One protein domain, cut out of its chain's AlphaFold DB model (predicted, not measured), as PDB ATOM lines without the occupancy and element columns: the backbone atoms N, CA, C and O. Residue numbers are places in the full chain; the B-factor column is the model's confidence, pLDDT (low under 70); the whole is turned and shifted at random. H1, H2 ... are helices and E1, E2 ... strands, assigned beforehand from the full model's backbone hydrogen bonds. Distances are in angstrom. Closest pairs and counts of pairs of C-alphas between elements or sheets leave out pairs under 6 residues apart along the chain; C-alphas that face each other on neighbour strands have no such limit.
ATOM      1  N   PRO A   2     -18.868  23.333 -54.809       57.25
ATOM      2  CA  PRO A   2     -17.496  23.375 -54.312       57.25
ATOM      3  C   PRO A   2     -17.182  22.327 -53.234       57.25
ATOM      4  O   PRO A   2     -17.981  22.028 -52.346       57.25
ATOM      5  N   VAL A   3     -15.959  21.811 -53.318       57.31
ATOM      6  CA  VAL A   3     -15.278  21.030 -52.288       57.31
ATOM      7  C   VAL A   3     -14.606  21.992 -51.309       57.31
ATOM      8  O   VAL A   3     -14.068  23.036 -51.691       57.31
ATOM      9  N   PHE A   4     -14.624  21.609 -50.045       57.19
ATOM     10  CA  PHE A   4     -13.978  22.286 -48.935       57.19
ATOM     11  C   PHE A   4     -12.714  21.510 -48.544       57.19
ATOM     12  O   PHE A   4     -12.755  20.285 -48.417       57.19
ATOM     13  N   LYS A   5     -11.583  22.204 -48.387       55.78
ATOM     14  CA  LYS A   5     -10.304  21.615 -47.969       55.78
ATOM     15  C   LYS A   5      -9.733  22.370 -46.773       55.78
ATOM     16  O   LYS A   5      -9.482  23.572 -46.883       55.78
ATOM     17  N   ASP A   6      -9.470  21.636 -45.697       50.22
ATOM     18  CA  ASP A   6      -8.690  22.104 -44.554       50.22
ATOM     19  C   ASP A   6      -7.201  21.884 -44.836       50.22
ATOM     20  O   ASP A   6      -6.745  20.745 -45.008       50.22
ATOM     21  N   CYS A   7      -6.444  22.976 -44.859       46.78
ATOM     22  CA  CYS A   7      -4.983  22.945 -44.858       46.78
ATOM     23  C   CYS A   7      -4.432  23.231 -43.445       46.78
ATOM     24  O   CYS A   7      -5.203  23.436 -42.507       46.78
ATOM     25  N   PHE A   8      -3.100  23.355 -43.356       55.28
ATOM     26  CA  PHE A   8      -2.295  23.924 -42.254       55.28
ATOM     27  C   PHE A   8      -1.795  22.928 -41.178       55.28
ATOM     28  O   PHE A   8      -2.401  21.876 -40.976       55.28
ATOM     29  N   PRO A   9      -0.649  23.223 -40.504       41.06
ATOM     30  CA  PRO A   9       0.029  24.524 -40.437       41.06
ATOM     31  C   PRO A   9       1.458  24.632 -40.993       41.06
ATOM     32  O   PRO A   9       2.302  23.745 -40.862       41.06
ATOM     33  N   ARG A  10       1.778  25.847 -41.470       42.28
ATOM     34  CA  ARG A  10       3.156  26.355 -41.540       42.28
ATOM     35  C   ARG A  10       3.713  26.504 -40.120       42.28
ATOM     36  O   ARG A  10       3.566  27.558 -39.504       42.28
ATOM     37  N   CYS A  11       4.375  25.476 -39.601       36.44
ATOM     38  CA  CYS A  11       5.112  25.610 -38.347       36.44
ATOM     39  C   CYS A  11       6.285  26.591 -38.516       36.44
ATOM     40  O   CYS A  11       7.242  26.302 -39.238       36.44
ATOM     41  N   THR A  12       6.270  27.692 -37.761       41.16
ATOM     42  CA  THR A  12       7.514  28.210 -37.178       41.16
ATOM     43  C   THR A  12       8.145  27.093 -36.324       41.16
ATOM     44  O   THR A  12       7.424  26.235 -35.809       41.16
ATOM     45  N   PRO A  13       9.482  26.992 -36.231       40.31
ATOM     46  CA  PRO A  13      10.131  25.743 -35.827       40.31
ATOM     47  C   PRO A  13       9.978  25.423 -34.327       40.31
ATOM     48  O   PRO A  13      10.803  25.820 -33.510       40.31
ATOM     49  N   SER A  14       8.954  24.636 -33.972       38.41
ATOM     50  CA  SER A  14       8.698  24.153 -32.607       38.41
ATOM     51  C   SER A  14       8.592  22.619 -32.517       38.41
ATOM     52  O   SER A  14       7.503  22.047 -32.489       38.41
ATOM     53  N   LEU A  15       9.756  21.962 -32.469       43.88
ATOM     54  CA  LEU A  15      10.069  20.752 -31.677       43.88
ATOM     55  C   LEU A  15       9.004  19.633 -31.512       43.88
ATOM     56  O   LEU A  15       8.939  18.995 -30.464       43.88
ATOM     57  N   SER A  16       8.229  19.296 -32.546       47.06
ATOM     58  CA  SER A  16       7.514  18.007 -32.609       47.06
ATOM     59  C   SER A  16       7.642  17.374 -33.998       47.06
ATOM     60  O   SER A  16       7.239  17.939 -35.014       47.06
ATOM     61  N   ALA A  17       8.270  16.197 -34.056       52.38
ATOM     62  CA  ALA A  17       8.719  15.559 -35.296       52.38
ATOM     63  C   ALA A  17       7.618  14.727 -35.990       52.38
ATOM     64  O   ALA A  17       7.800  13.550 -36.300       52.38
ATOM     65  N   GLY A  18       6.454  15.336 -36.228       56.97
ATOM     66  CA  GLY A  18       5.397  14.728 -37.039       56.97
ATOM     67  C   GLY A  18       5.773  14.683 -38.525       56.97
ATOM     68  O   GLY A  18       6.315  15.647 -39.066       56.97
ATOM     69  N   LYS A  19       5.443  13.585 -39.221       60.44
ATOM     70  CA  LYS A  19       5.477  13.567 -40.694       60.44
ATOM     71  C   LYS A  19       4.402  14.525 -41.222       60.44
ATOM     72  O   LYS A  19       3.227  14.359 -40.889       60.44
ATOM     73  N   ARG A  20       4.799  15.503 -42.045       66.88
ATOM     74  CA  ARG A  20       3.856  16.394 -42.743       66.88
ATOM     75  C   ARG A  20       2.942  15.587 -43.664       66.88
ATOM     76  O   ARG A  20       3.355  14.551 -44.187       66.88
ATOM     77  N   GLN A  21       1.716  16.063 -43.852       70.62
ATOM     78  CA  GLN A  21       0.803  15.487 -44.835       70.62
ATOM     79  C   GLN A  21       1.137  16.018 -46.238       70.62
ATOM     80  O   GLN A  21       1.549  17.175 -46.356       70.62
ATOM     81  N   PRO A  22       0.962  15.220 -47.308       72.75
ATOM     82  CA  PRO A  22       1.087  15.706 -48.678       72.75
ATOM     83  C   PRO A  22       0.236  16.961 -48.914       72.75
ATOM     84  O   PRO A  22      -0.946  16.996 -48.572       72.75
ATOM     85  N   HIS A  23       0.851  17.989 -49.501       74.94
ATOM     86  CA  HIS A  23       0.244  19.305 -49.759       74.94
ATOM     87  C   HIS A  23      -0.284  20.058 -48.518       74.94
ATOM     88  O   HIS A  23      -1.086  20.977 -48.676       74.94
ATOM     89  N   ASP A  24       0.146  19.686 -47.304       73.25
ATOM     90  CA  ASP A  24      -0.303  20.254 -46.019       73.25
ATOM     91  C   ASP A  24      -1.845  20.251 -45.825       73.25
ATOM     92  O   ASP A  24      -2.382  21.065 -45.073       73.25
ATOM     93  N   ILE A  25      -2.560  19.319 -46.478       77.19
ATOM     94  CA  ILE A  25      -4.012  19.085 -46.329       77.19
ATOM     95  C   ILE A  25      -4.257  18.040 -45.233       77.19
ATOM     96  O   ILE A  25      -3.627  16.980 -45.236       77.19
ATOM     97  N   VAL A  26      -5.205  18.303 -44.327       74.50
ATOM     98  CA  VAL A  26      -5.545  17.394 -43.210       74.50
ATOM     99  C   VAL A  26      -6.956  16.812 -43.280       74.50
ATOM    100  O   VAL A  26      -7.173  15.705 -42.786       74.50
ATOM    101  N   HIS A  27      -7.913  17.525 -43.883       79.50
ATOM    102  CA  HIS A  27      -9.321  17.118 -43.943       79.50
ATOM    103  C   HIS A  27     -10.031  17.718 -45.168       79.50
ATOM    104  O   HIS A  27      -9.580  18.712 -45.744       79.50
ATOM    105  N   VAL A  28     -11.108  17.071 -45.623       83.88
ATOM    106  CA  VAL A  28     -11.852  17.436 -46.841       83.88
ATOM    107  C   VAL A  28     -13.342  17.158 -46.633       83.88
ATOM    108  O   VAL A  28     -13.718  16.060 -46.220       83.88
ATOM    109  N   GLU A  29     -14.195  18.127 -46.968       87.50
ATOM    110  CA  GLU A  29     -15.661  18.013 -46.902       87.50
ATOM    111  C   GLU A  29     -16.311  18.540 -48.193       87.50
ATOM    112  O   GLU A  29     -15.666  19.164 -49.038       87.50
ATOM    113  N   ILE A  30     -17.609  18.297 -48.371       87.81
ATOM    114  CA  ILE A  30     -18.409  18.866 -49.466       87.81
ATOM    115  C   ILE A  30     -19.264  19.997 -48.889       87.81
ATOM    116  O   ILE A  30     -20.008  19.769 -47.936       87.81
ATOM    117  N   TRP A  31     -19.192  21.208 -49.451       87.31
ATOM    118  CA  TRP A  31     -20.054  22.318 -49.028       87.31
ATOM    119  C   TRP A  31     -21.401  22.252 -49.750       87.31
ATOM    120  O   TRP A  31     -21.458  22.096 -50.970       87.31
ATOM    121  N   LEU A  32     -22.499  22.377 -48.999       85.00
ATOM    122  CA  LEU A  32     -23.843  22.033 -49.488       85.00
ATOM    123  C   LEU A  32     -24.534  23.124 -50.325       85.00
ATOM    124  O   LEU A  32     -25.681  22.947 -50.726       85.00
ATOM    125  N   GLY A  33     -23.855  24.237 -50.612       77.00
ATOM    126  CA  GLY A  33     -24.374  25.317 -51.461       77.00
ATOM    127  C   GLY A  33     -25.012  26.491 -50.711       77.00
ATOM    128  O   GLY A  33     -25.278  27.519 -51.330       77.00
ATOM    129  N   TYR A  34     -25.272  26.359 -49.407       77.25
ATOM    130  CA  TYR A  34     -26.007  27.357 -48.624       77.25
ATOM    131  C   TYR A  34     -25.551  27.406 -47.157       77.25
ATOM    132  O   TYR A  34     -25.370  26.379 -46.498       77.25
ATOM    133  N   GLY A  35     -25.389  28.628 -46.636       85.62
ATOM    134  CA  GLY A  35     -24.877  28.873 -45.286       85.62
ATOM    135  C   GLY A  35     -23.484  28.274 -45.073       85.62
ATOM    136  O   GLY A  35     -22.660  28.226 -45.985       85.62
ATOM    137  N   GLU A  36     -23.220  27.785 -43.864       88.00
ATOM    138  CA  GLU A  36     -21.953  27.126 -43.526       88.00
ATOM    139  C   GLU A  36     -22.025  25.589 -43.638       88.00
ATOM    140  O   GLU A  36     -21.057  24.903 -43.321       88.00
ATOM    141  N   ARG A  37     -23.150  25.023 -44.097       89.56
ATOM    142  CA  ARG A  37     -23.409  23.577 -43.997       89.56
ATOM    143  C   ARG A  37     -22.494  22.745 -44.898       89.56
ATOM    144  O   ARG A  37     -22.233  23.090 -46.053       89.56
ATOM    145  N   SER A  38     -22.056  21.607 -44.377       89.69
ATOM    146  CA  SER A  38     -21.093  20.707 -45.025       89.69
ATOM    147  C   SER A  38     -21.432  19.236 -44.784       89.69
ATOM    148  O   SER A  38     -22.165  18.896 -43.859       89.69
ATOM    149  N   LEU A  39     -20.915  18.364 -45.646       87.69
ATOM    150  CA  LEU A  39     -21.011  16.908 -45.566       87.69
ATOM    151  C   LEU A  39     -19.595  16.326 -45.490       87.69
ATOM    152  O   LEU A  39     -18.806  16.499 -46.422       87.69
ATOM    153  N   GLY A  40     -19.282  15.626 -44.401       85.50
ATOM    154  CA  GLY A  40     -17.933  15.119 -44.141       85.50
ATOM    155  C   GLY A  40     -17.873  14.087 -43.017       85.50
ATOM    156  O   GLY A  40     -18.898  13.687 -42.466       85.50
ATOM    157  N   ALA A  41     -16.661  13.644 -42.681       82.88
ATOM    158  CA  ALA A  41     -16.391  12.653 -41.637       82.88
ATOM    159  C   ALA A  41     -15.233  13.121 -40.733       82.88
ATOM    160  O   ALA A  41     -14.102  12.661 -40.858       82.88
ATOM    161  N   ARG A  42     -15.515  14.065 -39.824       78.88
ATOM    162  CA  ARG A  42     -14.513  14.779 -38.990       78.88
ATOM    163  C   ARG A  42     -13.721  13.907 -38.014       78.88
ATOM    164  O   ARG A  42     -12.712  14.342 -37.467       78.88
ATOM    165  N   TRP A  43     -14.175  12.681 -37.774       77.75
ATOM    166  CA  TRP A  43     -13.628  11.775 -36.767       77.75
ATOM    167  C   TRP A  43     -13.072  10.515 -37.439       77.75
ATOM    168  O   TRP A  43     -13.753   9.908 -38.263       77.75
ATOM    169  N   LYS A  44     -11.899  10.021 -37.011       67.19
ATOM    170  CA  LYS A  44     -11.240   8.811 -37.569       67.19
ATOM    171  C   LYS A  44     -12.077   7.515 -37.519       67.19
ATOM    172  O   LYS A  44     -11.699   6.516 -38.127       67.19
ATOM    173  N   ARG A  45     -13.180   7.497 -36.762       68.12
ATOM    174  CA  ARG A  45     -14.156   6.390 -36.685       68.12
ATOM    175  C   ARG A  45     -15.589   6.813 -37.055       68.12
ATOM    176  O   ARG A  45     -16.499   6.001 -36.928       68.12
ATOM    177  N   GLY A  46     -15.793   8.057 -37.492       73.38
ATOM    178  CA  GLY A  46     -17.102   8.588 -37.865       73.38
ATOM    179  C   GLY A  46     -17.645   7.988 -39.162       73.38
ATOM    180  O   GLY A  46     -16.884   7.533 -40.015       73.38
ATOM    181  N   LYS A  47     -18.972   8.024 -39.316       78.38
ATOM    182  CA  LYS A  47     -19.638   7.908 -40.620       78.38
ATOM    183  C   LYS A  47     -19.727   9.305 -41.250       78.38
ATOM    184  O   LYS A  47     -19.698  10.303 -40.529       78.38
ATOM    185  N   SER A  48     -19.852   9.386 -42.573       83.44
ATOM    186  CA  SER A  48     -20.111  10.664 -43.249       83.44
ATOM    187  C   SER A  48     -21.493  11.197 -42.873       83.44
ATOM    188  O   SER A  48     -22.483  10.479 -43.005       83.44
ATOM    189  N   GLN A  49     -21.565  12.448 -42.423       87.19
ATOM    190  CA  GLN A  49     -22.803  13.093 -41.982       87.19
ATOM    191  C   GLN A  49     -22.821  14.583 -42.338       87.19
ATOM    192  O   GLN A  49     -21.780  15.181 -42.623       87.19
ATOM    193  N   VAL A  50     -24.013  15.182 -42.323       89.81
ATOM    194  CA  VAL A  50     -24.175  16.632 -42.466       89.81
ATOM    195  C   VAL A  50     -23.845  17.322 -41.141       89.81
ATOM    196  O   VAL A  50     -24.251  16.859 -40.074       89.81
ATOM    197  N   PHE A  51     -23.135  18.444 -41.230       88.06
ATOM    198  CA  PHE A  51     -22.853  19.374 -40.142       88.06
ATOM    199  C   PHE A  51     -23.374  20.767 -40.511       88.06
ATOM    200  O   PHE A  51     -23.309  21.179 -41.672       88.06
ATOM    201  N   ASP A  52     -23.860  21.518 -39.523       90.06
ATOM    202  CA  ASP A  52     -24.477  22.829 -39.773       90.06
ATOM    203  C   ASP A  52     -23.466  23.965 -40.002       90.06
ATOM    204  O   ASP A  52     -23.808  24.969 -40.626       90.06
ATOM    205  N   SER A  53     -22.206  23.772 -39.599       88.19
ATOM    206  CA  SER A  53     -21.074  24.593 -40.035       88.19
ATOM    207  C   SER A  53     -19.859  23.735 -40.389       88.19
ATOM    208  O   SER A  53     -19.550  22.762 -39.697       88.19
ATOM    209  N   TYR A  54     -19.153  24.114 -41.460       85.06
ATOM    210  CA  TYR A  54     -17.812  23.640 -41.825       85.06
ATOM    211  C   TYR A  54     -16.752  24.039 -40.790       85.06
ATOM    212  O   TYR A  54     -15.702  23.414 -40.711       85.06
ATOM    213  N   LYS A  55     -17.028  25.061 -39.971       84.25
ATOM    214  CA  LYS A  55     -16.136  25.508 -38.903       84.25
ATOM    215  C   LYS A  55     -16.257  24.564 -37.715       84.25
ATOM    216  O   LYS A  55     -17.346  24.342 -37.187       84.25
ATOM    217  N   PHE A  56     -15.128  24.049 -37.256       79.00
ATOM    218  CA  PHE A  56     -15.009  23.343 -35.984       79.00
ATOM    219  C   PHE A  56     -13.631  23.616 -35.380       79.00
ATOM    220  O   PHE A  56     -12.769  24.212 -36.021       79.00
ATOM    221  N   VAL A  57     -13.429  23.199 -34.132       75.62
ATOM    222  CA  VAL A  57     -12.113  23.213 -33.488       75.62
ATOM    223  C   VAL A  57     -11.664  21.766 -33.348       75.62
ATOM    224  O   VAL A  57     -12.297  20.979 -32.646       75.62
ATOM    225  N   SER A  58     -10.590  21.402 -34.044       71.94
ATOM    226  CA  SER A  58      -9.963  20.091 -33.896       71.94
ATOM    227  C   SER A  58      -9.134  20.035 -32.614       71.94
ATOM    228  O   SER A  58      -8.385  20.954 -32.297       71.94
ATOM    229  N   SER A  59      -9.214  18.915 -31.895       70.06
ATOM    230  CA  SER A  59      -8.311  18.607 -30.777       70.06
ATOM    231  C   SER A  59      -6.936  18.101 -31.234       70.06
ATOM    232  O   SER A  59      -6.047  17.906 -30.411       70.06
ATOM    233  N   THR A  60      -6.768  17.831 -32.535       66.25
ATOM    234  CA  THR A  60      -5.595  17.135 -33.099       66.25
ATOM    235  C   THR A  60      -4.757  18.027 -34.029       66.25
ATOM    236  O   THR A  60      -3.627  17.673 -34.356       66.25
ATOM    237  N   TYR A  61      -5.282  19.176 -34.463       69.31
ATOM    238  CA  TYR A  61      -4.576  20.169 -35.280       69.31
ATOM    239  C   TYR A  61      -5.110  21.577 -34.983       69.31
ATOM    240  O   TYR A  61      -6.304  21.753 -34.763       69.31
ATOM    241  N   GLY A  62      -4.219  22.570 -34.952       66.62
ATOM    242  CA  GLY A  62      -4.544  23.968 -34.647       66.62
ATOM    243  C   GLY A  62      -4.244  24.909 -35.815       66.62
ATOM    244  O   GLY A  62      -3.479  24.558 -36.710       66.62
ATOM    245  N   ASN A  63      -4.821  26.116 -35.769       71.31
ATOM    246  CA  ASN A  63      -4.758  27.142 -36.821       71.31
ATOM    247  C   ASN A  63      -5.269  26.638 -38.186       71.31
ATOM    248  O   ASN A  63      -4.510  26.525 -39.143       71.31
ATOM    249  N   MET A  64      -6.568  26.334 -38.251       74.75
ATOM    250  CA  MET A  64      -7.257  25.859 -39.458       74.75
ATOM    251  C   MET A  64      -7.543  27.020 -40.428       74.75
ATOM    252  O   MET A  64      -8.150  28.016 -40.029       74.75
ATOM    253  N   GLU A  65      -7.151  26.876 -41.698       80.50
ATOM    254  CA  GLU A  65      -7.552  27.768 -42.799       80.50
ATOM    255  C   GLU A  65      -8.412  26.999 -43.814       80.50
ATOM    256  O   GLU A  65      -8.125  25.849 -44.156       80.50
ATOM    257  N   TYR A  66      -9.468  27.657 -44.291       80.69
ATOM    258  CA  TYR A  66     -10.577  27.039 -45.013       80.69
ATOM    259  C   TYR A  66     -10.547  27.381 -46.506       80.69
ATOM    260  O   TYR A  66     -10.904  28.493 -46.904       80.69
ATOM    261  N   HIS A  67     -10.171  26.426 -47.360       82.44
ATOM    262  CA  HIS A  67     -10.106  26.652 -48.805       82.44
ATOM    263  C   HIS A  67     -11.313  26.073 -49.548       82.44
ATOM    264  O   HIS A  67     -11.504  24.859 -49.631       82.44
ATOM    265  N   PHE A  68     -12.073  26.954 -50.197       82.06
ATOM    266  CA  PHE A  68     -13.148  26.588 -51.116       82.06
ATOM    267  C   PHE A  68     -12.599  26.435 -52.541       82.06
ATOM    268  O   PHE A  68     -11.915  27.327 -53.053       82.06
ATOM    269  N   LYS A  69     -12.884  25.304 -53.196       81.75
ATOM    270  CA  LYS A  69     -12.496  25.016 -54.591       81.75
ATOM    271  C   LYS A  69     -13.657  24.339 -55.314       81.75
ATOM    272  O   LYS A  69     -14.268  23.439 -54.755       81.75
ATOM    273  N   SER A  70     -13.978  24.741 -56.544       82.81
ATOM    274  CA  SER A  70     -15.098  24.112 -57.261       82.81
ATOM    275  C   SER A  70     -14.815  22.642 -57.602       82.81
ATOM    276  O   SER A  70     -13.690  22.319 -57.983       82.81
ATOM    277  N   ILE A  71     -15.818  21.759 -57.511       80.56
ATOM    278  CA  ILE A  71     -15.727  20.403 -58.077       80.56
ATOM    279  C   ILE A  71     -15.967  20.409 -59.591       80.56
ATOM    280  O   ILE A  71     -15.555  19.469 -60.261       80.56
ATOM    281  N   GLU A  72     -16.587  21.458 -60.155       79.38
ATOM    282  CA  GLU A  72     -16.851  21.537 -61.598       79.38
ATOM    283  C   GLU A  72     -15.586  21.325 -62.433       79.38
ATOM    284  O   GLU A  72     -15.652  20.597 -63.411       79.38
ATOM    285  N   THR A  73     -14.421  21.839 -62.024       81.06
ATOM    286  CA  THR A  73     -13.171  21.635 -62.780       81.06
ATOM    287  C   THR A  73     -12.708  20.174 -62.791       81.06
ATOM    288  O   THR A  73     -12.024  19.760 -63.720       81.06
ATOM    289  N   TRP A  74     -13.103  19.369 -61.800       78.19
ATOM    290  CA  TRP A  74     -12.893  17.917 -61.793       78.19
ATOM    291  C   TRP A  74     -13.931  17.198 -62.659       78.19
ATOM    292  O   TRP A  74     -13.568  16.347 -63.465       78.19
ATOM    293  N   LEU A  75     -15.211  17.577 -62.560       77.19
ATOM    294  CA  LEU A  75     -16.288  17.006 -63.385       77.19
ATOM    295  C   LEU A  75     -16.140  17.342 -64.882       77.19
ATOM    296  O   LEU A  75     -16.573  16.573 -65.731       77.19
ATOM    297  N   GLN A  76     -15.508  18.473 -65.200       82.06
ATOM    298  CA  GLN A  76     -15.179  18.932 -66.553       82.06
ATOM    299  C   GLN A  76     -13.850  18.358 -67.081       82.06
ATOM    300  O   GLN A  76     -13.449  18.691 -68.191       82.06
ATOM    301  N   GLY A  77     -13.133  17.539 -66.298       78.50
ATOM    302  CA  GLY A  77     -11.849  16.944 -66.693       78.50
ATOM    303  C   GLY A  77     -10.655  17.910 -66.748       78.50
ATOM    304  O   GLY A  77      -9.571  17.510 -67.160       78.50
ATOM    305  N   ILE A  78     -10.824  19.165 -66.312       80.94
ATOM    306  CA  ILE A  78      -9.758  20.185 -66.251       80.94
ATOM    307  C   ILE A  78      -8.739  19.833 -65.150       80.94
ATOM    308  O   ILE A  78      -7.546  20.096 -65.282       80.94
ATOM    309  N   CYS A  79      -9.199  19.222 -64.055       76.75
ATOM    310  CA  CYS A  79      -8.354  18.672 -62.999       76.75
ATOM    311  C   CYS A  79      -8.274  17.143 -63.107       76.75
ATOM    312  O   CYS A  79      -9.301  16.468 -63.151       76.75
ATOM    313  N   VAL A  80      -7.052  16.601 -63.083       72.06
ATOM    314  CA  VAL A  80      -6.776  15.156 -63.154       72.06
ATOM    315  C   VAL A  80      -6.446  14.565 -61.781       72.06
ATOM    316  O   VAL A  80      -5.845  15.222 -60.932       72.06
ATOM    317  N   SER A  81      -6.793  13.292 -61.561       68.06
ATOM    318  CA  SER A  81      -6.536  12.544 -60.317       68.06
ATOM    319  C   SER A  81      -5.090  12.048 -60.210       68.06
ATOM    320  O   SER A  81      -4.830  10.858 -60.031       68.06
ATOM    321  N   HIS A  82      -4.138  12.962 -60.380       71.00
ATOM    322  CA  HIS A  82      -2.714  12.675 -60.364       71.00
ATOM    323  C   HIS A  82      -1.951  13.796 -59.656       71.00
ATOM    324  O   HIS A  82      -2.177  14.975 -59.914       71.00
TER     325      HIS A  82
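This is residues 2 to 82 of the 445 residues of an uncharacterized protein of Podarcis muralis (UniProt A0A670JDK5). With little regular structure, one strongly twisted sheet of five strands makes the body; residues 11 to 19 stick out as a loop, and small H1 lies beyond E5. The 81 printed residues hold E1 to E5, then H1, mostly strand, with 29 residues in named elements. The sheet, E4, E3, E2, E1, E5, is antiparallel. The whole is only just loose, close to compact, with radius of gyration of the C-alphas 14.2 A, spanning 42 by 30 by 23 A.

E1, residues 2 to 7, and E2, residues 25 to 31, form a hairpin, with N 4 and O 29 within hydrogen-bond range at 2.8 A. E3, residues 38 to 40, and E4, residues 49 to 51, continue this meander, each strand the antiparallel neighbour of the one before; N 39 and O 30, and N 51 and O 38, are 2.8 A apart. E5, residues 65 to 70, is antiparallel to E1 at 152 degrees, with N 3 and O 69 at 2.8 A. H1, residues 72 to 75, is not on the sheet and is too short for any O i to N i+4 pair.

E1, 15.7 A long, begins at C-alpha 2 (-17.496, 23.375, -54.312). E2 measures 16.6 A, E5 16.7 A. H1 ends at C-alpha 75 (-16.288, 17.006, -63.385).

The printed part has no cut. Links E1 to E2 and E4 to E5 are long. Residues 2 to 20 are among the 25 with pLDDT under 70.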